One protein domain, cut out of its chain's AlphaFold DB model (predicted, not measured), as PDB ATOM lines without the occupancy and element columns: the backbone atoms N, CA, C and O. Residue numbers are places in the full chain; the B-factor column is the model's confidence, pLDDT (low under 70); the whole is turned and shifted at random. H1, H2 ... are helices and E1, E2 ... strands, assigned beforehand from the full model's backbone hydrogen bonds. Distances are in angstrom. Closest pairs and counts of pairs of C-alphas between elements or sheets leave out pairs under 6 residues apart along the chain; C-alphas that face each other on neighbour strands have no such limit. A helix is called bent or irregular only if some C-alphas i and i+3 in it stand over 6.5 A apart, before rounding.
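What this domain is: This is residues 42 to 224 of the 224 residues of an uncharacterized protein of Corallococcus exercitus (UniProt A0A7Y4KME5). This is a flat model: an up-and-down bundle of four helices or arms, H1, H2, H3b and H6b, mostly crossed, with H4 touching the long H2 and H5 set across H4. Beside H4 and the beginning of H5 lies the small hairpin E3 and E4, and a second hairpin, E1 and E2, reaches farther out, farthest of the named elements from the mean of the C-alphas. The printed part has 183 residues with six named helices and four named strands, in the order H1 H2 H3 H4 E1 E2 E3 E4 H5 H6; both two-stranded sheets are antiparallel and the class is mostly helix. It is compact, with a radius of gyration of the C-alphas of 18.3 A, and spans 52 by 50 by 27 A.

How they stand to each other: Strands E3, residues 169 to 172, and E4, residues 175 to 178, form an antiparallel hairpin at 146 degrees, with N 170 and O 177 within hydrogen-bond range at 2.8 A. E2, residues 165 to 167, runs on into E3 at 35 degrees, and pairs as an antiparallel hairpin with E1, residues 159 to 161; N 161 and O 165 are 2.8 A apart. The closest C-alphas of H4, residues 135 to 149, and E3 are those of Leu 139 and Val 172, 6.5 A apart. H5, residues 179 to 192, touches H4 about perpendicular at 82 degrees, closest at the C-alphas of Tyr 140 and Ile 186, 6.0 A. The hub is H2, residues 70 to 103, which touches H4 with its residues 74 to 81 alone, at a steep tilt of 64 degrees; the closest C-alphas are those of Phe 78 and Arg 145, 5.7 A. H1, residues 42 to 67, and H2 form a helical hairpin at a steep tilt of 40 degrees, opposite ways, closest at the C-alphas of Thr 54 and Arg 79, 5.0 A. H3, residues 109 to 130, was assigned as one helix by its hydrogen bonds but is bent, with C-alphas 117 and 120 at 6.7 A; its arms are H3a, to residue 117, and H3b, from residue 120. H3b touches H2 at a tilt of 38 degrees, only just steep, closest at the C-alphas of Leu 91 and Leu 123, 5.8 A. H6, residues 197 to 223, likewise assigned as one helix, is bent, with C-alphas 210 and 213 at 7.1 A; its arms H6a, to residue 210, and H6b, from residue 213, stand about perpendicular at 78 degrees. H6a touches H1, closest at the C-alphas of Cys 58 and Ala 205, 4.7 A, and H6b touches H3b, closest at those of Ala 122 and Thr 218, 4.7 A. Every O i to N i+4 pair is within hydrogen-bond range in H3a, H3b, H4, H5 and H6b; the counts are 20 of 22 in H1, 28 of 30 in H2 and 9 of 10 in H6a.

Where its parts are: H1 begins at C-alpha 42, (-15.428, 55.232, 38.757), measures 34.8 A and has a kink of 50 degrees near residue 61. H2 measures 48.5 A and ends at C-alpha 103, (-19.108, 27.722, 27.839). H4 measures 21.1 A, H5 20.1 A and H6a 21.3 A. H6b ends at C-alpha 223, (-9.318, 49.670, 31.849).

The domain as a whole: The two C-alphas farthest apart are those of Gln 106 and Ala 194, 56.0 A. The printed part has no cut, and no link is long. The mean pLDDT of the printed part is 90.9; residues 151 to 156 and residue 224, the chain's last, are under 70.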
ATOM      1  N   PRO A  42     -16.246  54.951  37.579       82.50
ATOM      2  CA  PRO A  42     -15.428  55.232  38.757       82.50
ATOM      3  C   PRO A  42     -14.561  54.048  39.190       82.50
ATOM      4  O   PRO A  42     -13.421  54.251  39.608       82.50
ATOM      5  N   ARG A  43     -15.070  52.817  39.051       83.94
ATOM      6  CA  ARG A  43     -14.319  51.617  39.419       83.94
ATOM      7  C   ARG A  43     -13.165  51.367  38.451       83.94
ATOM      8  O   ARG A  43     -12.037  51.212  38.905       83.94
ATOM      9  N   GLY A  44     -13.408  51.406  37.139       84.12
ATOM     10  CA  GLY A  44     -12.346  51.329  36.127       84.12
ATOM     11  C   GLY A  44     -11.225  52.357  36.344       84.12
ATOM     12  O   GLY A  44     -10.048  52.005  36.290       84.12
ATOM     13  N   LYS A  45     -11.577  53.602  36.705       83.00
ATOM     14  CA  LYS A  45     -10.603  54.661  37.042       83.00
ATOM     15  C   LYS A  45      -9.743  54.308  38.251       83.00
ATOM     16  O   LYS A  45      -8.531  54.512  38.221       83.00
ATOM     17  N   GLN A  46     -10.356  53.778  39.306       87.75
ATOM     18  CA  GLN A  46      -9.631  53.350  40.497       87.75
ATOM     19  C   GLN A  46      -8.647  52.214  40.172       87.75
ATOM     20  O   GLN A  46      -7.487  52.283  40.573       87.75
ATOM     21  N   LEU A  47      -9.073  51.212  39.393       90.00
ATOM     22  CA  LEU A  47      -8.208  50.100  38.983       90.00
ATOM     23  C   LEU A  47      -7.015  50.582  38.145       90.00
ATOM     24  O   LEU A  47      -5.877  50.204  38.419       90.00
ATOM     25  N   ALA A  48      -7.249  51.471  37.179       88.19
ATOM     26  CA  ALA A  48      -6.178  52.069  36.382       88.19
ATOM     27  C   ALA A  48      -5.200  52.877  37.253       88.19
ATOM     28  O   ALA A  48      -3.982  52.783  37.089       88.19
ATOM     29  N   GLN A  49      -5.715  53.622  38.238       89.94
ATOM     30  CA  GLN A  49      -4.881  54.361  39.181       89.94
ATOM     31  C   GLN A  49      -3.999  53.435  40.026       89.94
ATOM     32  O   GLN A  49      -2.841  53.786  40.277       89.94
ATOM     33  N   TRP A  50      -4.500  52.266  40.451       93.19
ATOM     34  CA  TRP A  50      -3.683  51.265  41.143       93.19
ATOM     35  C   TRP A  50      -2.509  50.811  40.277       93.19
ATOM     36  O   TRP A  50      -1.369  50.842  40.744       93.19
ATOM     37  N   VAL A  51      -2.760  50.474  39.011       92.88
ATOM     38  CA  VAL A  51      -1.728  50.021  38.064       92.88
ATOM     39  C   VAL A  51      -0.681  51.111  37.822       92.88
ATOM     40  O   VAL A  51       0.512  50.883  38.037       92.88
ATOM     41  N   LEU A  52      -1.117  52.313  37.434       91.88
ATOM     42  CA  LEU A  52      -0.227  53.435  37.112       91.88
ATOM     43  C   LEU A  52       0.620  53.863  38.308       91.88
ATOM     44  O   LEU A  52       1.828  54.051  38.181       91.88
ATOM     45  N   SER A  53      -0.001  53.988  39.482       92.75
ATOM     46  CA  SER A  53       0.729  54.390  40.685       92.75
ATOM     47  C   SER A  53       1.717  53.306  41.111       92.75
ATOM     48  O   SER A  53       2.821  53.633  41.530       92.75
ATOM     49  N   THR A  54       1.364  52.023  40.980       96.44
ATOM     50  CA  THR A  54       2.305  50.936  41.290       96.44
ATOM     51  C   THR A  54       3.524  50.999  40.378       96.44
ATOM     52  O   THR A  54       4.642  50.916  40.874       96.44
ATOM     53  N   ALA A  55       3.330  51.213  39.072       93.50
ATOM     54  CA  ALA A  55       4.432  51.353  38.121       93.50
ATOM     55  C   ALA A  55       5.340  52.543  38.472       93.50
ATOM     56  O   ALA A  55       6.552  52.369  38.576       93.50
ATOM     57  N   HIS A  56       4.750  53.710  38.747       92.75
ATOM     58  CA  HIS A  56       5.489  54.913  39.132       92.75
ATOM     59  C   HIS A  56       6.333  54.702  40.397       92.75
ATOM     60  O   HIS A  56       7.539  54.923  40.381       92.75
ATOM     61  N   TYR A  57       5.730  54.225  41.491       94.75
ATOM     62  CA  TYR A  57       6.466  54.034  42.745       94.75
ATOM     63  C   TYR A  57       7.486  52.889  42.660       94.75
ATOM     64  O   TYR A  57       8.530  52.956  43.302       94.75
ATOM     65  N   CYS A  58       7.231  51.873  41.832       95.75
ATOM     66  CA  CYS A  58       8.203  50.826  41.528       95.75
ATOM     67  C   CYS A  58       9.458  51.400  40.843       95.75
ATOM     68  O   CYS A  58      10.582  51.105  41.254       95.75
ATOM     69  N   GLU A  59       9.283  52.277  39.849       92.25
ATOM     70  CA  GLU A  59      10.388  52.986  39.194       92.25
ATOM     71  C   GLU A  59      11.119  53.916  40.175       92.25
ATOM     72  O   GLU A  59      12.341  53.823  40.311       92.25
ATOM     73  N   CYS A  60      10.389  54.741  40.938       92.25
ATOM     74  CA  CYS A  60      10.982  55.654  41.919       92.25
ATOM     75  C   CYS A  60      11.866  54.926  42.940       92.25
ATOM     76  O   CYS A  60      13.001  55.345  43.172       92.25
ATOM     77  N   LEU A  61      11.378  53.830  43.532       96.81
ATOM     78  CA  LEU A  61      12.144  53.048  44.506       96.81
ATOM     79  C   LEU A  61      13.332  52.321  43.867       96.81
ATOM     80  O   LEU A  61      14.386  52.206  44.490       96.81
ATOM     81  N   THR A  62      13.193  51.865  42.621       95.81
ATOM     82  CA  THR A  62      14.290  51.220  41.888       95.81
ATOM     83  C   THR A  62      15.429  52.203  41.613       95.81
ATOM     84  O   THR A  62      16.592  51.855  41.827       95.81
ATOM     85  N   VAL A  63      15.101  53.431  41.192       94.25
ATOM     86  CA  VAL A  63      16.072  54.489  40.868       94.25
ATOM     87  C   VAL A  63      16.716  55.075  42.124       94.25
ATOM     88  O   VAL A  63      17.937  55.187  42.186       94.25
ATOM     89  N   ARG A  64      15.918  55.436  43.136       94.50
ATOM     90  CA  ARG A  64      16.422  56.068  44.369       94.50
ATOM     91  C   ARG A  64      17.111  55.077  45.305       94.50
ATOM     92  O   ARG A  64      17.992  55.457  46.072       94.50
ATOM     93  N   GLY A  65      16.705  53.809  45.282       95.75
ATOM     94  CA  GLY A  65      17.224  52.794  46.192       95.75
ATOM     95  C   GLY A  65      17.121  53.234  47.655       95.75
ATOM     96  O   GLY A  65      16.053  53.607  48.135       95.75
ATOM     97  N   MET A  66      18.248  53.224  48.368       96.31
ATOM     98  CA  MET A  66      18.292  53.551  49.800       96.31
ATOM     99  C   MET A  66      18.048  55.032  50.122       96.31
ATOM    100  O   MET A  66      17.847  55.363  51.292       96.31
ATOM    101  N   GLU A  67      18.023  55.906  49.114       95.81
ATOM    102  CA  GLU A  67      17.657  57.320  49.258       95.81
ATOM    103  C   GLU A  67      16.136  57.545  49.217       95.81
ATOM    104  O   GLU A  67      15.668  58.662  49.438       95.81
ATOM    105  N   ALA A  68      15.342  56.498  48.957       93.75
ATOM    106  CA  ALA A  68      13.889  56.585  48.981       93.75
ATOM    107  C   ALA A  68      13.367  57.025  50.356       93.75
ATOM    108  O   ALA A  68      13.756  56.515  51.412       93.75
ATOM    109  N   THR A  69      12.421  57.954  50.355       93.19
ATOM    110  CA  THR A  69      11.781  58.428  51.579       93.19
ATOM    111  C   THR A  69      10.878  57.349  52.179       93.19
ATOM    112  O   THR A  69      10.386  56.449  51.495       93.19
ATOM    113  N   HIS A  70      10.611  57.453  53.483       89.75
ATOM    114  CA  HIS A  70       9.649  56.564  54.138       89.75
ATOM    115  C   HIS A  70       8.252  56.677  53.502       89.75
ATOM    116  O   HIS A  70       7.602  55.664  53.266       89.75
ATOM    117  N   ALA A  71       7.836  57.893  53.136       90.12
ATOM    118  CA  ALA A  71       6.564  58.156  52.466       90.12
ATOM    119  C   ALA A  71       6.422  57.381  51.150       90.12
ATOM    120  O   ALA A  71       5.391  56.762  50.904       90.12
ATOM    121  N   GLU A  72       7.468  57.380  50.320       91.31
ATOM    122  CA  GLU A  72       7.483  56.626  49.064       91.31
ATOM    123  C   GLU A  72       7.342  55.123  49.305       91.31
ATOM    124  O   GLU A  72       6.579  54.465  48.602       91.31
ATOM    125  N   CYS A  73       8.011  54.594  50.335       93.50
ATOM    126  CA  CYS A  73       7.888  53.188  50.714       93.50
ATOM    127  C   CYS A  73       6.454  52.852  51.152       93.50
ATOM    128  O   CYS A  73       5.891  51.855  50.708       93.50
ATOM    129  N   VAL A  74       5.834  53.700  51.980       92.19
ATOM    130  CA  VAL A  74       4.447  53.511  52.433       92.19
ATOM    131  C   VAL A  74       3.467  53.533  51.262       92.19
ATOM    132  O   VAL A  74       2.637  52.631  51.138       92.19
ATOM    133  N   VAL A  75       3.570  54.521  50.369       93.50
ATOM    134  CA  VAL A  75       2.683  54.592  49.201       93.50
ATOM    135  C   VAL A  75       2.898  53.387  48.288       93.50
ATOM    136  O   VAL A  75       1.915  52.798  47.840       93.50
ATOM    137  N   PHE A  76       4.144  52.966  48.064       95.56
ATOM    138  CA  PHE A  76       4.442  51.757  47.302       95.56
ATOM    139  C   PHE A  76       3.722  50.525  47.863       95.56
ATOM    140  O   PHE A  76       3.051  49.832  47.098       95.56
ATOM    141  N   TRP A  77       3.771  50.294  49.181       95.56
ATOM    142  CA  TRP A  77       3.068  49.171  49.811       95.56
ATOM    143  C   TRP A  77       1.567  49.186  49.529       95.56
ATOM    144  O   TRP A  77       1.001  48.168  49.136       95.56
ATOM    145  N   PHE A  78       0.923  50.348  49.652       94.62
ATOM    146  CA  PHE A  78      -0.501  50.472  49.348       94.62
ATOM    147  C   PHE A  78      -0.830  50.204  47.887       94.62
ATOM    148  O   PHE A  78      -1.827  49.546  47.591       94.62
ATOM    149  N   ARG A  79      -0.021  50.733  46.965       95.06
ATOM    150  CA  ARG A  79      -0.268  50.568  45.531       95.06
ATOM    151  C   ARG A  79      -0.063  49.121  45.102       95.06
ATOM    152  O   ARG A  79      -0.943  48.570  44.445       95.06
ATOM    153  N   LEU A  80       1.013  48.492  45.569       97.19
ATOM    154  CA  LEU A  80       1.283  47.083  45.309       97.19
ATOM    155  C   LEU A  80       0.186  46.175  45.878       97.19
ATOM    156  O   LEU A  80      -0.273  45.266  45.187       97.19
ATOM    157  N   TYR A  81      -0.291  46.457  47.095       96.38
ATOM    158  CA  TYR A  81      -1.434  45.747  47.667       96.38
ATOM    159  C   TYR A  81      -2.681  45.889  46.783       96.38
ATOM    160  O   TYR A  81      -3.280  44.885  46.411       96.38
ATOM    161  N   GLY A  82      -3.050  47.115  46.390       95.25
ATOM    162  CA  GLY A  82      -4.217  47.357  45.533       95.25
ATOM    163  C   GLY A  82      -4.122  46.662  44.168       95.25
ATOM    164  O   GLY A  82      -5.122  46.155  43.664       95.25
ATOM    165  N   LEU A  83      -2.920  46.566  43.590       96.75
ATOM    166  CA  LEU A  83      -2.684  45.805  42.361       96.75
ATOM    167  C   LEU A  83      -2.966  44.303  42.552       96.75
ATOM    168  O   LEU A  83      -3.641  43.689  41.725       96.75
ATOM    169  N   PHE A  84      -2.452  43.701  43.626       97.25
ATOM    170  CA  PHE A  84      -2.554  42.256  43.854       97.25
ATOM    171  C   PHE A  84      -3.861  41.792  44.476       97.25
ATOM    172  O   PHE A  84      -4.243  40.643  44.259       97.25
ATOM    173  N   ASP A  85      -4.528  42.649  45.237       94.50
ATOM    174  CA  ASP A  85      -5.818  42.346  45.841       94.50
ATOM    175  C   ASP A  85      -6.938  42.795  44.897       94.50
ATOM    176  O   ASP A  85      -7.578  41.970  44.254       94.50
ATOM    177  N   GLU A  86      -7.116  44.104  44.704       94.38
ATOM    178  CA  GLU A  86      -8.294  44.644  44.013       94.38
ATOM    179  C   GLU A  86      -8.280  44.415  42.494       94.38
ATOM    180  O   GLU A  86      -9.271  43.939  41.933       94.38
ATOM    181  N   VAL A  87      -7.179  44.750  41.808       95.94
ATOM    182  CA  VAL A  87      -7.110  44.621  40.337       95.94
ATOM    183  C   VAL A  87      -7.107  43.152  39.932       95.94
ATOM    184  O   VAL A  87      -7.860  42.744  39.044       95.94
ATOM    185  N   ARG A  88      -6.292  42.338  40.609       96.94
ATOM    186  CA  ARG A  88      -6.209  40.902  40.348       96.94
ATOM    187  C   ARG A  88      -7.536  40.187  40.601       96.94
ATOM    188  O   ARG A  88      -7.956  39.403  39.754       96.94
ATOM    189  N   ASP A  89      -8.194  40.437  41.733       95.00
ATOM    190  CA  ASP A  89      -9.471  39.796  42.071       95.00
ATOM    191  C   ASP A  89     -10.581  40.174  41.077       95.00
ATOM    192  O   ASP A  89     -11.345  39.307  40.644       95.00
ATOM    193  N   ASP A  90     -10.637  41.435  40.633       94.69
ATOM    194  CA  ASP A  90     -11.588  41.857  39.599       94.69
ATOM    195  C   ASP A  90     -11.366  41.115  38.272       94.69
ATOM    196  O   ASP A  90     -12.323  40.623  37.665       94.69
ATOM    197  N   LEU A  91     -10.107  40.967  37.850       96.12
ATOM    198  CA  LEU A  91      -9.750  40.223  36.642       96.12
ATOM    199  C   LEU A  91     -10.063  38.726  36.763       96.12
ATOM    200  O   LEU A  91     -10.597  38.152  35.817       96.12
ATOM    201  N   ILE A  92      -9.799  38.098  37.915       97.00
ATOM    202  CA  ILE A  92     -10.160  36.692  38.173       97.00
ATOM    203  C   ILE A  92     -11.674  36.505  38.066       97.00
ATOM    204  O   ILE A  92     -12.144  35.608  37.365       97.00
ATOM    205  N   LYS A  93     -12.455  37.365  38.728       95.56
ATOM    206  CA  LYS A  93     -13.922  37.302  38.695       95.56
ATOM    207  C   LYS A  93     -14.457  37.450  37.273       95.56
ATOM    208  O   LYS A  93     -15.341  36.691  36.879       95.56
ATOM    209  N   LYS A  94     -13.906  38.386  36.495       95.12
ATOM    210  CA  LYS A  94     -14.304  38.608  35.098       95.12
ATOM    211  C   LYS A  94     -13.883  37.472  34.176       95.12
ATOM    212  O   LYS A  94     -14.690  37.082  33.341       95.12
ATOM    213  N   ALA A  95     -12.684  36.916  34.343       96.81
ATOM    214  CA  ALA A  95     -12.236  35.753  33.583       96.81
ATOM    215  C   ALA A  95     -13.144  34.541  33.850       96.81
ATOM    216  O   ALA A  95     -13.701  33.984  32.911       96.81
ATOM    217  N   ASN A  96     -13.400  34.218  35.123       97.12
ATOM    218  CA  ASN A  96     -14.259  33.093  35.511       97.12
ATOM    219  C   ASN A  96     -15.703  33.258  35.012       97.12
ATOM    220  O   ASN A  96     -16.320  32.309  34.522       97.12
ATOM    221  N   PHE A  97     -16.256  34.469  35.132       95.75
ATOM    222  CA  PHE A  97     -17.572  34.780  34.582       95.75
ATOM    223  C   PHE A  97     -17.578  34.649  33.054       95.75
ATOM    224  O   PHE A  97     -18.470  34.015  32.498       95.75
ATOM    225  N   GLY A  98     -16.555  35.195  32.389       94.69
ATOM    226  CA  GLY A  98     -16.363  35.097  30.948       94.69
ATOM    227  C   GLY A  98     -16.350  33.653  30.464       94.69
ATOM    228  O   GLY A  98     -17.150  33.296  29.605       94.69
ATOM    229  N   ASP A  99     -15.523  32.807  31.079       96.06
ATOM    230  CA  ASP A  99     -15.424  31.383  30.757       96.06
ATOM    231  C   ASP A  99     -16.769  30.663  30.942       96.06
ATOM    232  O   ASP A  99     -17.162  29.857  30.099       96.06
ATOM    233  N   THR A 100     -17.530  31.008  31.987       96.62
ATOM    234  CA  THR A 100     -18.861  30.432  32.244       96.62
ATOM    235  C   THR A 100     -19.872  30.798  31.149       96.62
ATOM    236  O   THR A 100     -20.619  29.938  30.681       96.62
ATOM    237  N   VAL A 101     -19.902  32.062  30.717       94.12
ATOM    238  CA  VAL A 101     -20.838  32.546  29.682       94.12
ATOM    239  C   VAL A 101     -20.429  32.079  28.280       94.12
ATOM    240  O   VAL A 101     -21.285  31.796  27.443       94.12
ATOM    241  N   ILE A 102     -19.127  31.957  28.010       94.31
ATOM    242  CA  ILE A 102     -18.617  31.378  26.759       94.31
ATOM    243  C   ILE A 102     -18.989  29.894  26.690       94.31
ATOM    244  O   ILE A 102     -19.531  29.444  25.681       94.31
ATOM    245  N   ALA A 103     -18.776  29.143  27.775       95.69
ATOM    246  CA  ALA A 103     -19.108  27.722  27.839       95.69
ATOM    247  C   ALA A 103     -20.615  27.439  27.695       95.69
ATOM    248  O   ALA A 103     -20.986  26.372  27.210       95.69
ATOM    249  N   SER A 104     -21.491  28.381  28.069       95.31
ATOM    250  CA  SER A 104     -22.942  28.241  27.874       95.31
ATOM    251  C   SER A 104     -23.401  28.456  26.425       95.31
ATOM    252  O   SER A 104     -24.574  28.237  26.122       95.31
ATOM    253  N   GLY A 105     -22.511  28.900  25.527       94.06
ATOM    254  CA  GLY A 105     -22.838  29.220  24.135       94.06
ATOM    255  C   GLY A 105     -23.686  30.487  23.966       94.06
ATOM    256  O   GLY A 105     -24.197  30.737  22.877       94.06
ATOM    257  N   GLN A 106     -23.856  31.280  25.029       91.75
ATOM    258  CA  GLN A 106     -24.671  32.502  25.026       91.75
ATOM    259  C   GLN A 106     -23.842  33.779  24.832       91.75
ATOM    260  O   GLN A 106     -24.408  34.855  24.636       91.75
ATOM    261  N   ALA A 107     -22.511  33.683  24.900       93.06
ATOM    262  CA  ALA A 107     -21.613  34.815  24.714       93.06
ATOM    263  C   ALA A 107     -21.665  35.362  23.273       93.06
ATOM    264  O   ALA A 107     -21.388  34.619  22.327       93.06
ATOM    265  N   PRO A 108     -21.913  36.670  23.073       95.25
ATOM    266  CA  PRO A 108     -21.622  37.322  21.802       95.25
ATOM    267  C   PRO A 108     -20.132  37.195  21.444       95.25
ATOM    268  O   PRO A 108     -19.272  37.249  22.326       95.25
ATOM    269  N   GLN A 109     -19.806  37.117  20.150       94.62
ATOM    270  CA  GLN A 109     -18.413  37.000  19.691       94.62
ATOM    271  C   GLN A 109     -17.528  38.164  20.174       94.62
ATOM    272  O   GLN A 109     -16.362  37.957  20.502       94.62
ATOM    273  N   SER A 110     -18.078  39.380  20.262       93.06
ATOM    274  CA  SER A 110     -17.369  40.549  20.794       93.06
ATOM    275  C   SER A 110     -16.993  40.388  22.268       93.06
ATOM    276  O   SER A 110     -15.873  40.709  22.646       93.06
ATOM    277  N   PHE A 111     -17.891  39.830  23.085       93.44
ATOM    278  CA  PHE A 111     -17.622  39.553  24.494       93.44
ATOM    279  C   PHE A 111     -16.526  38.496  24.652       93.44
ATOM    280  O   PHE A 111     -15.599  38.681  25.435       93.44
ATOM    281  N   GLN A 112     -16.592  37.412  23.873       94.62
ATOM    282  CA  GLN A 112     -15.542  36.391  23.876       94.62
ATOM    283  C   GLN A 112     -14.183  36.991  23.493       94.62
ATOM    284  O   GLN A 112     -13.183  36.728  24.159       94.62
ATOM    285  N   LEU A 113     -14.154  37.837  22.459       94.06
ATOM    286  CA  LEU A 113     -12.937  38.518  22.034       94.06
ATOM    287  C   LEU A 113     -12.377  39.427  23.136       94.06
ATOM    288  O   LEU A 113     -11.173  39.403  23.373       94.06
ATOM    289  N   ASP A 114     -13.219  40.185  23.844       93.00
ATOM    290  CA  ASP A 114     -12.786  41.034  24.963       93.00
ATOM    291  C   ASP A 114     -12.173  40.215  26.114       93.00
ATOM    292  O   ASP A 114     -11.136  40.600  26.665       93.00
ATOM    293  N   ILE A 115     -12.761  39.063  26.459       95.81
ATOM    294  CA  ILE A 115     -12.203  38.172  27.488       95.81
ATOM    295  C   ILE A 115     -10.815  37.663  27.078       95.81
ATOM    296  O   ILE A 115      -9.871  37.762  27.865       95.81
ATOM    297  N   GLU A 116     -10.672  37.164  25.849       95.75
ATOM    298  CA  GLU A 116      -9.422  36.565  25.360       95.75
ATOM    299  C   GLU A 116      -8.318  37.594  25.083       95.75
ATOM    300  O   GLU A 116      -7.140  37.300  25.271       95.75
ATOM    301  N   THR A 117      -8.670  38.806  24.646       94.25
ATOM    302  CA  THR A 117      -7.681  39.808  24.202       94.25
ATOM    303  C   THR A 117      -7.383  40.894  25.229       94.25
ATOM    304  O   THR A 117      -6.337  41.533  25.130       94.25
ATOM    305  N   LYS A 118      -8.253  41.100  26.229       92.94
ATOM    306  CA  LYS A 118      -8.065  42.131  27.264       92.94
ATOM    307  C   LYS A 118      -7.943  41.529  28.658       92.94
ATOM    308  O   LYS A 118      -6.931  41.727  29.325       92.94
ATOM    309  N   VAL A 119      -8.949  40.766  29.093       95.81
ATOM    310  CA  VAL A 119      -9.034  40.288  30.488       95.81
ATOM    311  C   VAL A 119      -7.977  39.228  30.791       95.81
ATOM    312  O   VAL A 119      -7.207  39.389  31.738       95.81
ATOM    313  N   LYS A 120      -7.905  38.154  29.996       97.38
ATOM    314  CA  LYS A 120      -6.952  37.055  30.223       97.38
ATOM    315  C   LYS A 120      -5.487  37.504  30.116       97.38
ATOM    316  O   LYS A 120      -4.718  37.141  31.006       97.38
ATOM    317  N   PRO A 121      -5.081  38.331  29.131       97.25
ATOM    318  CA  PRO A 121      -3.721  38.863  29.074       97.25
ATOM    319  C   PRO A 121      -3.363  39.747  30.275       97.25
ATOM    320  O   PRO A 121      -2.293  39.569  30.854       97.25
ATOM    321  N   ALA A 122      -4.264  40.641  30.707       96.62
ATOM    322  CA  ALA A 122      -4.046  41.461  31.903       96.62
ATOM    323  C   ALA A 122      -3.901  40.601  33.170       96.62
ATOM    324  O   ALA A 122      -2.990  40.808  33.976       96.62
ATOM    325  N   LEU A 123      -4.754  39.582  33.322       98.25
ATOM    326  CA  LEU A 123      -4.670  38.635  34.431       98.25
ATOM    327  C   LEU A 123      -3.359  37.840  34.406       98.25
ATOM    328  O   LEU A 123      -2.743  37.646  35.452       98.25
ATOM    329  N   ALA A 124      -2.916  37.391  33.231       98.44
ATOM    330  CA  ALA A 124      -1.656  36.673  33.073       98.44
ATOM    331  C   ALA A 124      -0.455  37.542  33.481       98.44
ATOM    332  O   ALA A 124       0.398  37.077  34.239       98.44
ATOM    333  N   ALA A 125      -0.424  38.810  33.062       97.81
ATOM    334  CA  ALA A 125       0.632  39.750  33.434       97.81
ATOM    335  C   ALA A 125       0.669  40.008  34.951       97.81
ATOM    336  O   ALA A 125       1.736  39.949  35.567       97.81
ATOM    337  N   ILE A 126      -0.490  40.218  35.587       97.88
ATOM    338  CA  ILE A 126      -0.558  40.392  37.046       97.88
ATOM    339  C   ILE A 126      -0.189  39.104  37.785       97.88
ATOM    340  O   ILE A 126       0.525  39.171  38.779       97.88
ATOM    341  N   ASN A 127      -0.611  37.929  37.313       98.12
ATOM    342  CA  ASN A 127      -0.220  36.654  37.924       98.12
ATOM    343  C   ASN A 127       1.289  36.411  37.822       98.12
ATOM    344  O   ASN A 127       1.886  35.911  38.773       98.12
ATOM    345  N   LYS A 128       1.918  36.804  36.710       98.00
ATOM    346  CA  LYS A 128       3.375  36.770  36.555       98.00
ATOM    347  C   LYS A 128       4.067  37.682  37.568       98.00
ATOM    348  O   LYS A 128       5.038  37.256  38.181       98.00
ATOM    349  N   ALA A 129       3.555  38.897  37.778       98.06
ATOM    350  CA  ALA A 129       4.064  39.808  38.802       98.06
ATOM    351  C   ALA A 129       3.850  39.274  40.228       98.06
ATOM    352  O   ALA A 129       4.762  39.329  41.047       98.06
ATOM    353  N   PHE A 130       2.674  38.715  40.512       98.00
ATOM    354  CA  PHE A 130       2.328  38.114  41.800       98.00
ATOM    355  C   PHE A 130       3.245  36.930  42.142       98.00
ATOM    356  O   PHE A 130       3.708  36.813  43.270       98.00
ATOM    357  N   ALA A 131       3.578  36.096  41.153       97.69
ATOM    358  CA  ALA A 131       4.442  34.926  41.319       97.69
ATOM    359  C   ALA A 131       5.917  35.253  41.635       97.69
ATOM    360  O   ALA A 131       6.685  34.345  41.946       97.69
ATOM    361  N   LEU A 132       6.332  36.526  41.573       98.00
ATOM    362  CA  LEU A 132       7.671  36.966  42.003       98.00
ATOM    363  C   LEU A 132       7.836  36.986  43.529       98.00
ATOM    364  O   LEU A 132       8.952  37.153  44.035       98.00
ATOM    365  N   PHE A 133       6.726  36.869  44.254       97.50
ATOM    366  CA  PHE A 133       6.659  37.008  45.695       97.50
ATOM    367  C   PHE A 133       6.319  35.666  46.332       97.50
ATOM    368  O   PHE A 133       5.406  34.959  45.908       97.50
ATOM    369  N   SER A 134       7.086  35.321  47.359       96.06
ATOM    370  CA  SER A 134       6.790  34.184  48.224       96.06
ATOM    371  C   SER A 134       5.558  34.453  49.092       96.06
ATOM    372  O   SER A 134       5.095  35.587  49.217       96.06
ATOM    373  N   GLU A 135       5.043  33.417  49.749       94.56
ATOM    374  CA  GLU A 135       3.947  33.578  50.709       94.56
ATOM    375  C   GLU A 135       4.311  34.544  51.849       94.56
ATOM    376  O   GLU A 135       3.506  35.409  52.188       94.56
ATOM    377  N   ASP A 136       5.545  34.478  52.366       94.19
ATOM    378  CA  ASP A 136       6.046  35.389  53.406       94.19
ATOM    379  C   ASP A 136       6.136  36.846  52.901       94.19
ATOM    380  O   ASP A 136       5.839  37.790  53.638       94.19
ATOM    381  N   ASP A 137       6.489  37.049  51.624       96.06
ATOM    382  CA  ASP A 137       6.502  38.376  50.995       96.06
ATOM    383  C   ASP A 137       5.087  38.978  50.919       96.06
ATOM    384  O   ASP A 137       4.871  40.148  51.252       96.06
ATOM    385  N   LEU A 138       4.111  38.171  50.500       95.44
ATOM    386  CA  LEU A 138       2.705  38.562  50.396       95.44
ATOM    387  C   LEU A 138       2.073  38.793  51.776       95.44
ATOM    388  O   LEU A 138       1.278  39.718  51.956       95.44
ATOM    389  N   LEU A 139       2.467  37.996  52.770       93.88
ATOM    390  CA  LEU A 139       2.076  38.185  54.161       93.88
ATOM    391  C   LEU A 139       2.557  39.536  54.692       93.88
ATOM    392  O   LEU A 139       1.778  40.297  55.273       93.88
ATOM    393  N   TYR A 140       3.824  39.864  54.439       94.38
ATOM    394  CA  TYR A 140       4.397  41.144  54.827       94.38
ATOM    395  C   TYR A 140       3.707  42.326  54.130       94.38
ATOM    396  O   TYR A 140       3.413  43.336  54.770       94.38
ATOM    397  N   LEU A 141       3.377  42.195  52.842       95.12
ATOM    398  CA  LEU A 141       2.632  43.214  52.098       95.12
ATOM    399  C   LEU A 141       1.272  43.523  52.748       95.12
ATOM    400  O   LEU A 141       0.930  44.693  52.947       95.12
ATOM    401  N   GLN A 142       0.510  42.490  53.123       92.06
ATOM    402  CA  GLN A 142      -0.753  42.652  53.854       92.06
ATOM    403  C   GLN A 142      -0.536  43.332  55.212       92.06
ATOM    404  O   GLN A 142      -1.296  44.236  55.572       92.06
ATOM    405  N   PHE A 143       0.496  42.923  55.955       91.19
ATOM    406  CA  PHE A 143       0.853  43.530  57.236       91.19
ATOM    407  C   PHE A 143       1.123  45.024  57.106       91.19
ATOM    408  O   PHE A 143       0.530  45.816  57.836       91.19
ATOM    409  N   ARG A 144       1.941  45.428  56.132       91.12
ATOM    410  CA  ARG A 144       2.252  46.842  55.896       91.12
ATOM    411  C   ARG A 144       1.022  47.656  55.536       91.12
ATOM    412  O   ARG A 144       0.834  48.736  56.092       91.12
ATOM    413  N   ARG A 145       0.153  47.128  54.672       89.25
ATOM    414  CA  ARG A 145      -1.130  47.765  54.352       89.25
ATOM    415  C   ARG A 145      -1.966  47.990  55.610       89.25
ATOM    416  O   ARG A 145      -2.534  49.063  55.779       89.25
ATOM    417  N   ASP A 146      -2.054  47.002  56.488       87.38
ATOM    418  CA  ASP A 146      -2.887  47.098  57.685       87.38
ATOM    419  C   ASP A 146      -2.312  48.052  58.733       87.38
ATOM    420  O   ASP A 146      -3.058  48.866  59.273       87.38
ATOM    421  N   VAL A 147      -1.005  47.990  58.999       85.50
ATOM    422  CA  VAL A 147      -0.337  48.887  59.955       85.50
ATOM    423  C   VAL A 147      -0.485  50.345  59.524       85.50
ATOM    424  O   VAL A 147      -0.817  51.198  60.344       85.50
ATOM    425  N   GLU A 148      -0.298  50.623  58.234       83.69
ATOM    426  CA  GLU A 148      -0.305  51.990  57.715       83.69
ATOM    427  C   GLU A 148      -1.723  52.530  57.461       83.69
ATOM    428  O   GLU A 148      -1.995  53.697  57.742       83.69
ATOM    429  N   ALA A 149      -2.664  51.725  56.941       75.19
ATOM    430  CA  ALA A 149      -4.026  52.218  56.666       75.19
ATOM    431  C   ALA A 149      -4.925  52.158  57.896       75.19
ATOM    432  O   ALA A 149      -5.927  52.878  57.971       75.19
ATOM    433  N   HIS A 150      -4.638  51.254  58.828       70.38
ATOM    434  CA  HIS A 150      -5.543  50.906  59.909       70.38
ATOM    435  C   HIS A 150      -4.790  50.850  61.236       70.38
ATOM    436  O   HIS A 150      -4.814  49.839  61.930       70.38
ATOM    437  N   VAL A 151      -4.213  51.991  61.630       57.16
ATOM    438  CA  VAL A 151      -3.485  52.195  62.902       57.16
ATOM    439  C   VAL A 151      -4.241  51.656  64.135       57.16
ATOM    440  O   VAL A 151      -3.628  51.318  65.142       57.16
ATOM    441  N   TRP A 152      -5.572  51.536  64.058       53.81
ATOM    442  CA  TRP A 152      -6.450  51.059  65.134       53.81
ATOM    443  C   TRP A 152      -7.047  49.658  64.925       53.81
ATOM    444  O   TRP A 152      -7.830  49.205  65.759       53.81
ATOM    445  N   GLN A 153      -6.745  48.958  63.828       57.12
ATOM    446  CA  GLN A 153      -7.234  47.591  63.662       57.12
ATOM    447  C   GLN A 153      -6.320  46.608  64.392       57.12
ATOM    448  O   GLN A 153      -5.197  46.341  63.976       57.12
ATOM    449  N   ASP A 154      -6.884  45.959  65.413       62.66
ATOM    450  CA  ASP A 154      -6.378  44.757  66.100       62.66
ATOM    451  C   ASP A 154      -6.372  43.511  65.182       62.66
ATOM    452  O   ASP A 154      -6.652  42.383  65.581       62.66
ATOM    453  N   ALA A 155      -6.093  43.730  63.901       65.50
ATOM    454  CA  ALA A 155      -6.091  42.787  62.798       65.50
ATOM    455  C   ALA A 155      -5.141  41.600  63.025       65.50
ATOM    456  O   ALA A 155      -5.386  40.522  62.480       65.50
ATOM    457  N   TYR A 156      -4.108  41.826  63.834       66.50
ATOM    458  CA  TYR A 156      -3.071  40.872  64.215       66.50
ATOM    459  C   TYR A 156      -3.146  40.468  65.689       66.50
ATOM    460  O   TYR A 156      -2.266  39.791  66.193       66.50
ATOM    461  N   ARG A 157      -4.198  40.858  66.412       73.56
ATOM    462  CA  ARG A 157      -4.399  40.421  67.796       73.56
ATOM    463  C   ARG A 157      -5.472  39.348  67.859       73.56
ATOM    464  O   ARG A 157      -6.390  39.308  67.035       73.56
ATOM    465  N   LEU A 158      -5.372  38.502  68.880       75.75
ATOM    466  CA  LEU A 158      -6.437  37.581  69.251       75.75
ATOM    467  C   LEU A 158      -7.712  38.375  69.542       75.75
ATOM    468  O   LEU A 158      -7.706  39.322  70.331       75.75
ATOM    469  N   ARG A 159      -8.814  37.994  68.896       78.06
ATOM    470  CA  ARG A 159     -10.109  38.673  69.040       78.06
ATOM    471  C   ARG A 159     -11.197  37.678  69.374       78.06
ATOM    472  O   ARG A 159     -11.195  36.562  68.876       78.06
ATOM    473  N   MET A 160     -12.177  38.098  70.161       78.12
ATOM    474  CA  MET A 160     -13.376  37.300  70.394       78.12
ATOM    475  C   MET A 160     -14.420  37.603  69.313       78.12
ATOM    476  O   MET A 160     -14.802  38.753  69.099       78.12
ATOM    477  N   LYS A 161     -14.917  36.571  68.624       80.06
ATOM    478  CA  LYS A 161     -16.109  36.664  67.773       80.06
ATOM    479  C   LYS A 161     -17.340  36.530  68.669       80.06
ATOM    480  O   LYS A 161     -17.768  35.427  69.018       80.06
ATOM    481  N   GLY A 162     -17.885  37.669  69.091       79.50
ATOM    482  CA  GLY A 162     -18.906  37.704  70.139       79.50
ATOM    483  C   GLY A 162     -18.329  37.236  71.479       79.50
ATOM    484  O   GLY A 162     -17.192  37.553  71.795       79.50
ATOM    485  N   GLN A 163     -19.084  36.461  72.260       78.50
ATOM    486  CA  GLN A 163     -18.611  35.900  73.540       78.50
ATOM    487  C   GLN A 163     -18.160  34.433  73.452       78.50
ATOM    488  O   GLN A 163     -17.829  33.840  74.472       78.50
ATOM    489  N   LYS A 164     -18.197  33.813  72.264       78.31
ATOM    490  CA  LYS A 164     -18.201  32.342  72.157       78.31
ATOM    491  C   LYS A 164     -16.963  31.722  71.524       78.31
ATOM    492  O   LYS A 164     -16.679  30.568  71.815       78.31
ATOM    493  N   SER A 165     -16.245  32.437  70.661       82.00
ATOM    494  CA  SER A 165     -15.112  31.843  69.946       82.00
ATOM    495  C   SER A 165     -13.982  32.835  69.737       82.00
ATOM    496  O   SER A 165     -14.223  33.968  69.316       82.00
ATOM    497  N   LEU A 166     -12.759  32.373  69.973       85.56
ATOM    498  CA  LEU A 166     -11.534  33.096  69.675       85.56
ATOM    499  C   LEU A 166     -11.258  33.038  68.167       85.56
ATOM    500  O   LEU A 166     -11.286  31.967  67.566       85.56
ATOM    501  N   ILE A 167     -11.014  34.189  67.553       84.00
ATOM    502  CA  ILE A 167     -10.479  34.305  66.199       84.00
ATOM    503  C   ILE A 167      -8.968  34.163  66.331       84.00
ATOM    504  O   ILE A 167      -8.292  35.082  66.796       84.00
ATOM    505  N   THR A 168      -8.472  32.995  65.944       87.81
ATOM    506  CA  THR A 168      -7.048  32.648  65.957       87.81
ATOM    507  C   THR A 168      -6.427  32.684  64.568       87.81
ATOM    508  O   THR A 168      -5.216  32.527  64.455       87.81
ATOM    509  N   THR A 169      -7.231  32.901  63.521       89.19
ATOM    510  CA  THR A 169      -6.770  32.882  62.134       89.19
ATOM    511  C   THR A 169      -7.091  34.162  61.371       89.19
ATOM    512  O   THR A 169      -8.028  34.901  61.693       89.19
ATOM    513  N   ARG A 170      -6.301  34.422  60.327       86.94
ATOM    514  CA  ARG A 170      -6.467  35.531  59.392       86.94
ATOM    515  C   ARG A 170      -6.236  35.051  57.963       86.94
ATOM    516  O   ARG A 170      -5.203  34.459  57.675       86.94
ATOM    517  N   ARG A 171      -7.160  35.384  57.060       87.69
ATOM    518  CA  ARG A 171      -6.992  35.116  55.632       87.69
ATOM    519  C   ARG A 171      -6.148  36.196  54.962       87.69
ATOM    520  O   ARG A 171      -6.476  37.375  55.082       87.69
ATOM    521  N   VAL A 172      -5.104  35.798  54.244       86.94
ATOM    522  CA  VAL A 172      -4.189  36.675  53.502       86.94
ATOM    523  C   VAL A 172      -3.985  36.095  52.106       86.94
ATOM    524  O   VAL A 172      -3.588  34.941  51.972       86.94
ATOM    525  N   PHE A 173      -4.339  36.860  51.066       85.94
ATOM    526  CA  PHE A 173      -4.280  36.438  49.653       85.94
ATOM    527  C   PHE A 173      -4.851  35.032  49.374       85.94
ATOM    528  O   PHE A 173      -4.358  34.285  48.532       85.94
ATOM    529  N   GLY A 174      -5.926  34.667  50.077       85.38
ATOM    530  CA  GLY A 174      -6.616  33.388  49.900       85.38
ATOM    531  C   GLY A 174      -6.196  32.272  50.864       85.38
ATOM    532  O   GLY A 174      -6.948  31.299  50.952       85.38
ATOM    533  N   VAL A 175      -5.112  32.442  51.627       88.06
ATOM    534  CA  VAL A 175      -4.571  31.466  52.594       88.06
ATOM    535  C   VAL A 175      -4.941  31.861  54.023       88.06
ATOM    536  O   VAL A 175      -4.807  33.027  54.384       88.06
ATOM    537  N   ASP A 176      -5.402  30.912  54.837       91.06
ATOM    538  CA  ASP A 176      -5.683  31.138  56.259       91.06
ATOM    539  C   ASP A 176      -4.426  30.887  57.105       91.06
ATOM    540  O   ASP A 176      -3.845  29.806  57.060       91.06
ATOM    541  N   TRP A 177      -4.030  31.885  57.892       90.19
ATOM    542  CA  TRP A 177      -2.856  31.857  58.765       90.19
ATOM    543  C   TRP A 177      -3.263  31.879  60.226       90.19
ATOM    544  O   TRP A 177      -4.110  32.688  60.602       90.19
ATOM    545  N   GLU A 178      -2.624  31.071  61.064       92.19
ATOM    546  CA  GLU A 178      -2.698  31.244  62.516       92.19
ATOM    547  C   GLU A 178      -1.949  32.513  62.941       92.19
ATOM    548  O   GLU A 178      -0.871  32.810  62.427       92.19
ATOM    549  N   LEU A 179      -2.519  33.277  63.875       87.62
ATOM    550  CA  LEU A 179      -1.985  34.585  64.273       87.62
ATOM    551  C   LEU A 179      -0.584  34.502  64.898       87.62
ATOM    552  O   LEU A 179       0.237  35.382  64.650       87.62
ATOM    553  N   ASP A 180      -0.290  33.446  65.658       87.44
ATOM    554  CA  ASP A 180       1.033  33.261  66.267       87.44
ATOM    555  C   ASP A 180       2.100  32.962  65.204       87.44
ATOM    556  O   ASP A 180       3.154  33.600  65.183       87.44
ATOM    557  N   VAL A 181       1.782  32.075  64.252       90.12
ATOM    558  CA  VAL A 181       2.645  31.765  63.097       90.12
ATOM    559  C   VAL A 181       2.873  33.014  62.252       90.12
ATOM    560  O   VAL A 181       3.987  33.284  61.812       90.12
ATOM    561  N   LEU A 182       1.826  33.808  62.045       89.69
ATOM    562  CA  LEU A 182       1.903  35.037  61.275       89.69
ATOM    563  C   LEU A 182       2.913  36.018  61.889       89.69
ATOM    564  O   LEU A 182       3.757  36.550  61.165       89.69
ATOM    565  N   HIS A 183       2.853  36.256  63.204       87.62
ATOM    566  CA  HIS A 183       3.803  37.147  63.878       87.62
ATOM    567  C   HIS A 183       5.246  36.671  63.727       87.62
ATOM    568  O   HIS A 183       6.129  37.479  63.435       87.62
ATOM    569  N   GLU A 184       5.477  35.368  63.890       92.25
ATOM    570  CA  GLU A 184       6.799  34.771  63.717       92.25
ATOM    571  C   GLU A 184       7.333  35.006  62.298       92.25
ATOM    572  O   GLU A 184       8.469  35.452  62.128       92.25
ATOM    573  N   ARG A 185       6.503  34.785  61.274       93.69
ATOM    574  CA  ARG A 185       6.888  34.963  59.865       93.69
ATOM    575  C   ARG A 185       7.209  36.408  59.509       93.69
ATOM    576  O   ARG A 185       8.199  36.662  58.825       93.69
ATOM    577  N   ILE A 186       6.425  37.366  60.004       92.12
ATOM    578  CA  ILE A 186       6.710  38.795  59.801       92.12
ATOM    579  C   ILE A 186       8.037  39.178  60.457       92.12
ATOM    580  O   ILE A 186       8.841  39.892  59.861       92.12
ATOM    581  N   GLU A 187       8.287  38.696  61.671       91.31
ATOM    582  CA  GLU A 187       9.522  38.981  62.393       91.31
ATOM    583  C   GLU A 187      10.743  38.368  61.685       91.31
ATOM    584  O   GLU A 187      11.747  39.056  61.503       91.31
ATOM    585  N   GLN A 188      10.645  37.130  61.191       93.25
ATOM    586  CA  GLN A 188      11.686  36.501  60.364       93.25
ATOM    587  C   GLN A 188      11.962  37.301  59.082       93.25
ATOM    588  O   GLN A 188      13.117  37.523  58.711       93.25
ATOM    589  N   MET A 189      10.905  37.779  58.422       93.38
ATOM    590  CA  MET A 189      11.005  38.614  57.228       93.38
ATOM    591  C   MET A 189      11.726  39.937  57.515       93.38
ATOM    592  O   MET A 189      12.651  40.307  56.794       93.38
ATOM    593  N   LEU A 190      11.371  40.622  58.603       92.25
ATOM    594  CA  LEU A 190      12.062  41.838  59.035       92.25
ATOM    595  C   LEU A 190      13.530  41.556  59.376       92.25
ATOM    596  O   LEU A 190      14.412  42.306  58.961       92.25
ATOM    597  N   GLN A 191      13.822  40.461  60.080       94.31
ATOM    598  CA  GLN A 191      15.192  40.064  60.417       94.31
ATOM    599  C   GLN A 191      16.053  39.801  59.175       94.31
ATOM    600  O   GLN A 191      17.213  40.216  59.159       94.31
ATOM    601  N   ARG A 192      15.490  39.205  58.110       94.00
ATOM    602  CA  ARG A 192      16.180  38.982  56.821       94.00
ATOM    603  C   ARG A 192      16.743  40.274  56.218       94.00
ATOM    604  O   ARG A 192      17.763  40.229  55.538       94.00
ATOM    605  N   PHE A 193      16.109  41.411  56.498       93.75
ATOM    606  CA  PHE A 193      16.528  42.739  56.042       93.75
ATOM    607  C   PHE A 193      17.130  43.596  57.163       93.75
ATOM    608  O   PHE A 193      17.145  44.816  57.053       93.75
ATOM    609  N   ALA A 194      17.601  42.994  58.261       94.25
ATOM    610  CA  ALA A 194      18.118  43.720  59.429       94.25
ATOM    611  C   ALA A 194      17.137  44.783  59.976       94.25
ATOM    612  O   ALA A 194      17.548  45.812  60.510       94.25
ATOM    613  N   ARG A 195      15.831  44.516  59.842       92.06
ATOM    614  CA  ARG A 195      14.707  45.417  60.143       92.06
ATOM    615  C   ARG A 195      14.700  46.720  59.327       92.06
ATOM    616  O   ARG A 195      14.014  47.669  59.702       92.06
ATOM    617  N   ASP A 196      15.422  46.773  58.212       93.50
ATOM    618  CA  ASP A 196      15.388  47.891  57.272       93.50
ATOM    619  C   ASP A 196      14.228  47.718  56.277       93.50
ATOM    620  O   ASP A 196      14.344  47.097  55.217       93.50
ATOM    621  N   GLU A 197      13.074  48.288  56.624       92.94
ATOM    622  CA  GLU A 197      11.888  48.240  55.766       92.94
ATOM    623  C   GLU A 197      12.076  48.959  54.421       92.94
ATOM    624  O   GLU A 197      11.397  48.629  53.445       92.94
ATOM    625  N   ARG A 198      12.993  49.934  54.344       95.38
ATOM    626  CA  ARG A 198      13.305  50.615  53.083       95.38
ATOM    627  C   ARG A 198      14.045  49.661  52.158       95.38
ATOM    628  O   ARG A 198      13.674  49.556  50.992       95.38
ATOM    629  N   ALA A 199      15.041  48.940  52.674       96.25
ATOM    630  CA  ALA A 199      15.749  47.919  51.904       96.25
ATOM    631  C   ALA A 199      14.778  46.866  51.349       96.25
ATOM    632  O   ALA A 199      14.884  46.467  50.190       96.25
ATOM    633  N   LEU A 200      13.782  46.484  52.149       96.44
ATOM    634  CA  LEU A 200      12.730  45.558  51.751       96.44
ATOM    635  C   LEU A 200      11.800  46.128  50.658       96.44
ATOM    636  O   LEU A 200      11.516  45.440  49.676       96.44
ATOM    637  N   ALA A 201      11.370  47.389  50.766       97.19
ATOM    638  CA  ALA A 201      10.576  48.052  49.722       97.19
ATOM    639  C   ALA A 201      11.343  48.157  48.394       97.19
ATOM    640  O   ALA A 201      10.797  47.879  47.326       97.19
ATOM    641  N   VAL A 202      12.629  48.511  48.464       97.88
ATOM    642  CA  VAL A 202      13.525  48.596  47.302       97.88
ATOM    643  C   VAL A 202      13.734  47.225  46.661       97.88
ATOM    644  O   VAL A 202      13.733  47.123  45.436       97.88
ATOM    645  N   ASP A 203      13.891  46.164  47.455       98.12
ATOM    646  CA  ASP A 203      13.990  44.792  46.950       98.12
ATOM    647  C   ASP A 203      12.727  44.376  46.180       98.12
ATOM    648  O   ASP A 203      12.816  43.896  45.047       98.12
ATOM    649  N   PHE A 204      11.545  44.635  46.745       98.19
ATOM    650  CA  PHE A 204      10.271  44.337  46.085       98.19
ATOM    651  C   PHE A 204      10.118  45.112  44.778       98.19
ATOM    652  O   PHE A 204       9.754  44.528  43.755       98.19
ATOM    653  N   ALA A 205      10.429  46.410  44.792       98.19
ATOM    654  CA  ALA A 205      10.394  47.245  43.600       98.19
ATOM    655  C   ALA A 205      11.347  46.713  42.520       98.19
ATOM    656  O   ALA A 205      10.935  46.525  41.381       98.19
ATOM    657  N   ARG A 206      12.587  46.355  42.872       98.31
ATOM    658  CA  ARG A 206      13.564  45.800  41.919       98.31
ATOM    659  C   ARG A 206      13.121  44.477  41.305       98.31
ATOM    660  O   ARG A 206      13.343  44.274  40.114       98.31
ATOM    661  N   ARG A 207      12.495  43.589  42.086       98.38
ATOM    662  CA  ARG A 207      11.923  42.334  41.568       98.38
ATOM    663  C   ARG A 207      10.770  42.601  40.606       98.38
ATOM    664  O   ARG A 207      10.692  41.965  39.561       98.38
ATOM    665  N   LEU A 208       9.900  43.550  40.945       98.06
ATOM    666  CA  LEU A 208       8.695  43.876  40.188       98.06
ATOM    667  C   LEU A 208       8.977  44.696  38.916       98.06
ATOM    668  O   LEU A 208       8.299  44.529  37.903       98.06
ATOM    669  N   HIS A 209       9.979  45.573  38.943       96.25
ATOM    670  CA  HIS A 209      10.267  46.544  37.886       96.25
ATOM    671  C   HIS A 209      10.365  45.935  36.471       96.25
ATOM    672  O   HIS A 209       9.725  46.472  35.566       96.25
ATOM    673  N   PRO A 210      11.050  44.792  36.241       96.69
ATOM    674  CA  PRO A 210      11.156  44.190  34.910       96.69
ATOM    675  C   PRO A 210       9.823  43.753  34.286       96.69
ATOM    676  O   PRO A 210       9.737  43.658  33.064       96.69
ATOM    677  N   VAL A 211       8.793  43.470  35.093       97.31
ATOM    678  CA  VAL A 211       7.481  43.008  34.597       97.31
ATOM    679  C   VAL A 211       6.430  44.119  34.550       97.31
ATOM    680  O   VAL A 211       5.396  43.952  33.904       97.31
ATOM    681  N   MET A 212       6.685  45.272  35.179       95.69
ATOM    682  CA  MET A 212       5.724  46.380  35.208       95.69
ATOM    683  C   MET A 212       5.339  46.945  33.839       95.69
ATOM    684  O   MET A 212       4.167  47.290  33.697       95.69
ATOM    685  N   PRO A 213       6.223  47.030  32.822       92.75
ATOM    686  CA  PRO A 213       5.810  47.485  31.496       92.75
ATOM    687  C   PRO A 213       4.705  46.609  30.893       92.75
ATOM    688  O   PRO A 213       3.721  47.126  30.370       92.75
ATOM    689  N   GLU A 214       4.821  45.287  31.034       91.94
ATOM    690  CA  GLU A 214       3.822  44.327  30.556       91.94
ATOM    691  C   GLU A 214       2.501  44.458  31.329       91.94
ATOM    692  O   GLU A 214       1.430  44.527  30.719       91.94
ATOM    693  N   VAL A 215       2.570  44.560  32.664       93.75
ATOM    694  CA  VAL A 215       1.398  44.795  33.525       93.75
ATOM    695  C   VAL A 215       0.695  46.092  33.134       93.75
ATOM    696  O   VAL A 215      -0.520  46.102  32.956       93.75
ATOM    697  N   LEU A 216       1.451  47.175  32.958       89.81
ATOM    698  CA  LEU A 216       0.916  48.478  32.597       89.81
ATOM    699  C   LEU A 216       0.219  48.420  31.235       89.81
ATOM    700  O   LEU A 216      -0.944  48.792  31.136       89.81
ATOM    701  N   THR A 217       0.888  47.919  30.197       86.06
ATOM    702  CA  THR A 217       0.302  47.849  28.853       86.06
ATOM    703  C   THR A 217      -0.981  47.019  28.833       86.06
ATOM    704  O   THR A 217      -2.006  47.486  28.338       86.06
ATOM    705  N   THR A 218      -0.956  45.809  29.393       88.75
ATOM    706  CA  THR A 218      -2.106  44.892  29.343       88.75
ATOM    707  C   THR A 218      -3.273  45.369  30.207       88.75
ATOM    708  O   THR A 218      -4.421  45.320  29.767       88.75
ATOM    709  N   CYS A 219      -3.007  45.902  31.403       88.56
ATOM    710  CA  CYS A 219      -4.066  46.394  32.280       88.56
ATOM    711  C   CYS A 219      -4.666  47.710  31.786       88.56
ATOM    712  O   CYS A 219      -5.870  47.903  31.933       88.56
ATOM    713  N   MET A 220      -3.878  48.593  31.162       85.19
ATOM    714  CA  MET A 220      -4.419  49.844  30.627       85.19
ATOM    715  C   MET A 220      -5.362  49.604  29.443       85.19
ATOM    716  O   MET A 220      -6.396  50.260  29.379       85.19
ATOM    717  N   ILE A 221      -5.062  48.624  28.578       80.06
ATOM    718  CA  ILE A 221      -5.971  48.163  27.506       80.06
ATOM    719  C   ILE A 221      -7.286  47.624  28.083       80.06
ATOM    720  O   ILE A 221      -8.349  47.756  27.483       80.06
ATOM    721  N   TYR A 222      -7.213  46.978  29.241       78.38
ATOM    722  CA  TYR A 222      -8.382  46.446  29.922       78.38
ATOM    723  C   TYR A 222      -9.235  47.539  30.594       78.38
ATOM    724  O   TYR A 222     -10.459  47.433  30.612       78.38
ATOM    725  N   THR A 223      -8.610  48.581  31.149       75.31
ATOM    726  CA  THR A 223      -9.318  49.670  31.849       75.31
ATOM    727  C   THR A 223      -9.832  50.791  30.939       75.31
ATOM    728  O   THR A 223     -10.542  51.670  31.432       75.31
ATOM    729  N   SER A 224      -9.450  50.794  29.656       68.31
ATOM    730  CA  SER A 224      -9.895  51.754  28.631       68.31
ATOM    731  C   SER A 224     -11.209  51.341  27.978       68.31
ATOM    732  O   SER A 224     -12.091  52.217  27.849       68.31
TER     733      SER A 224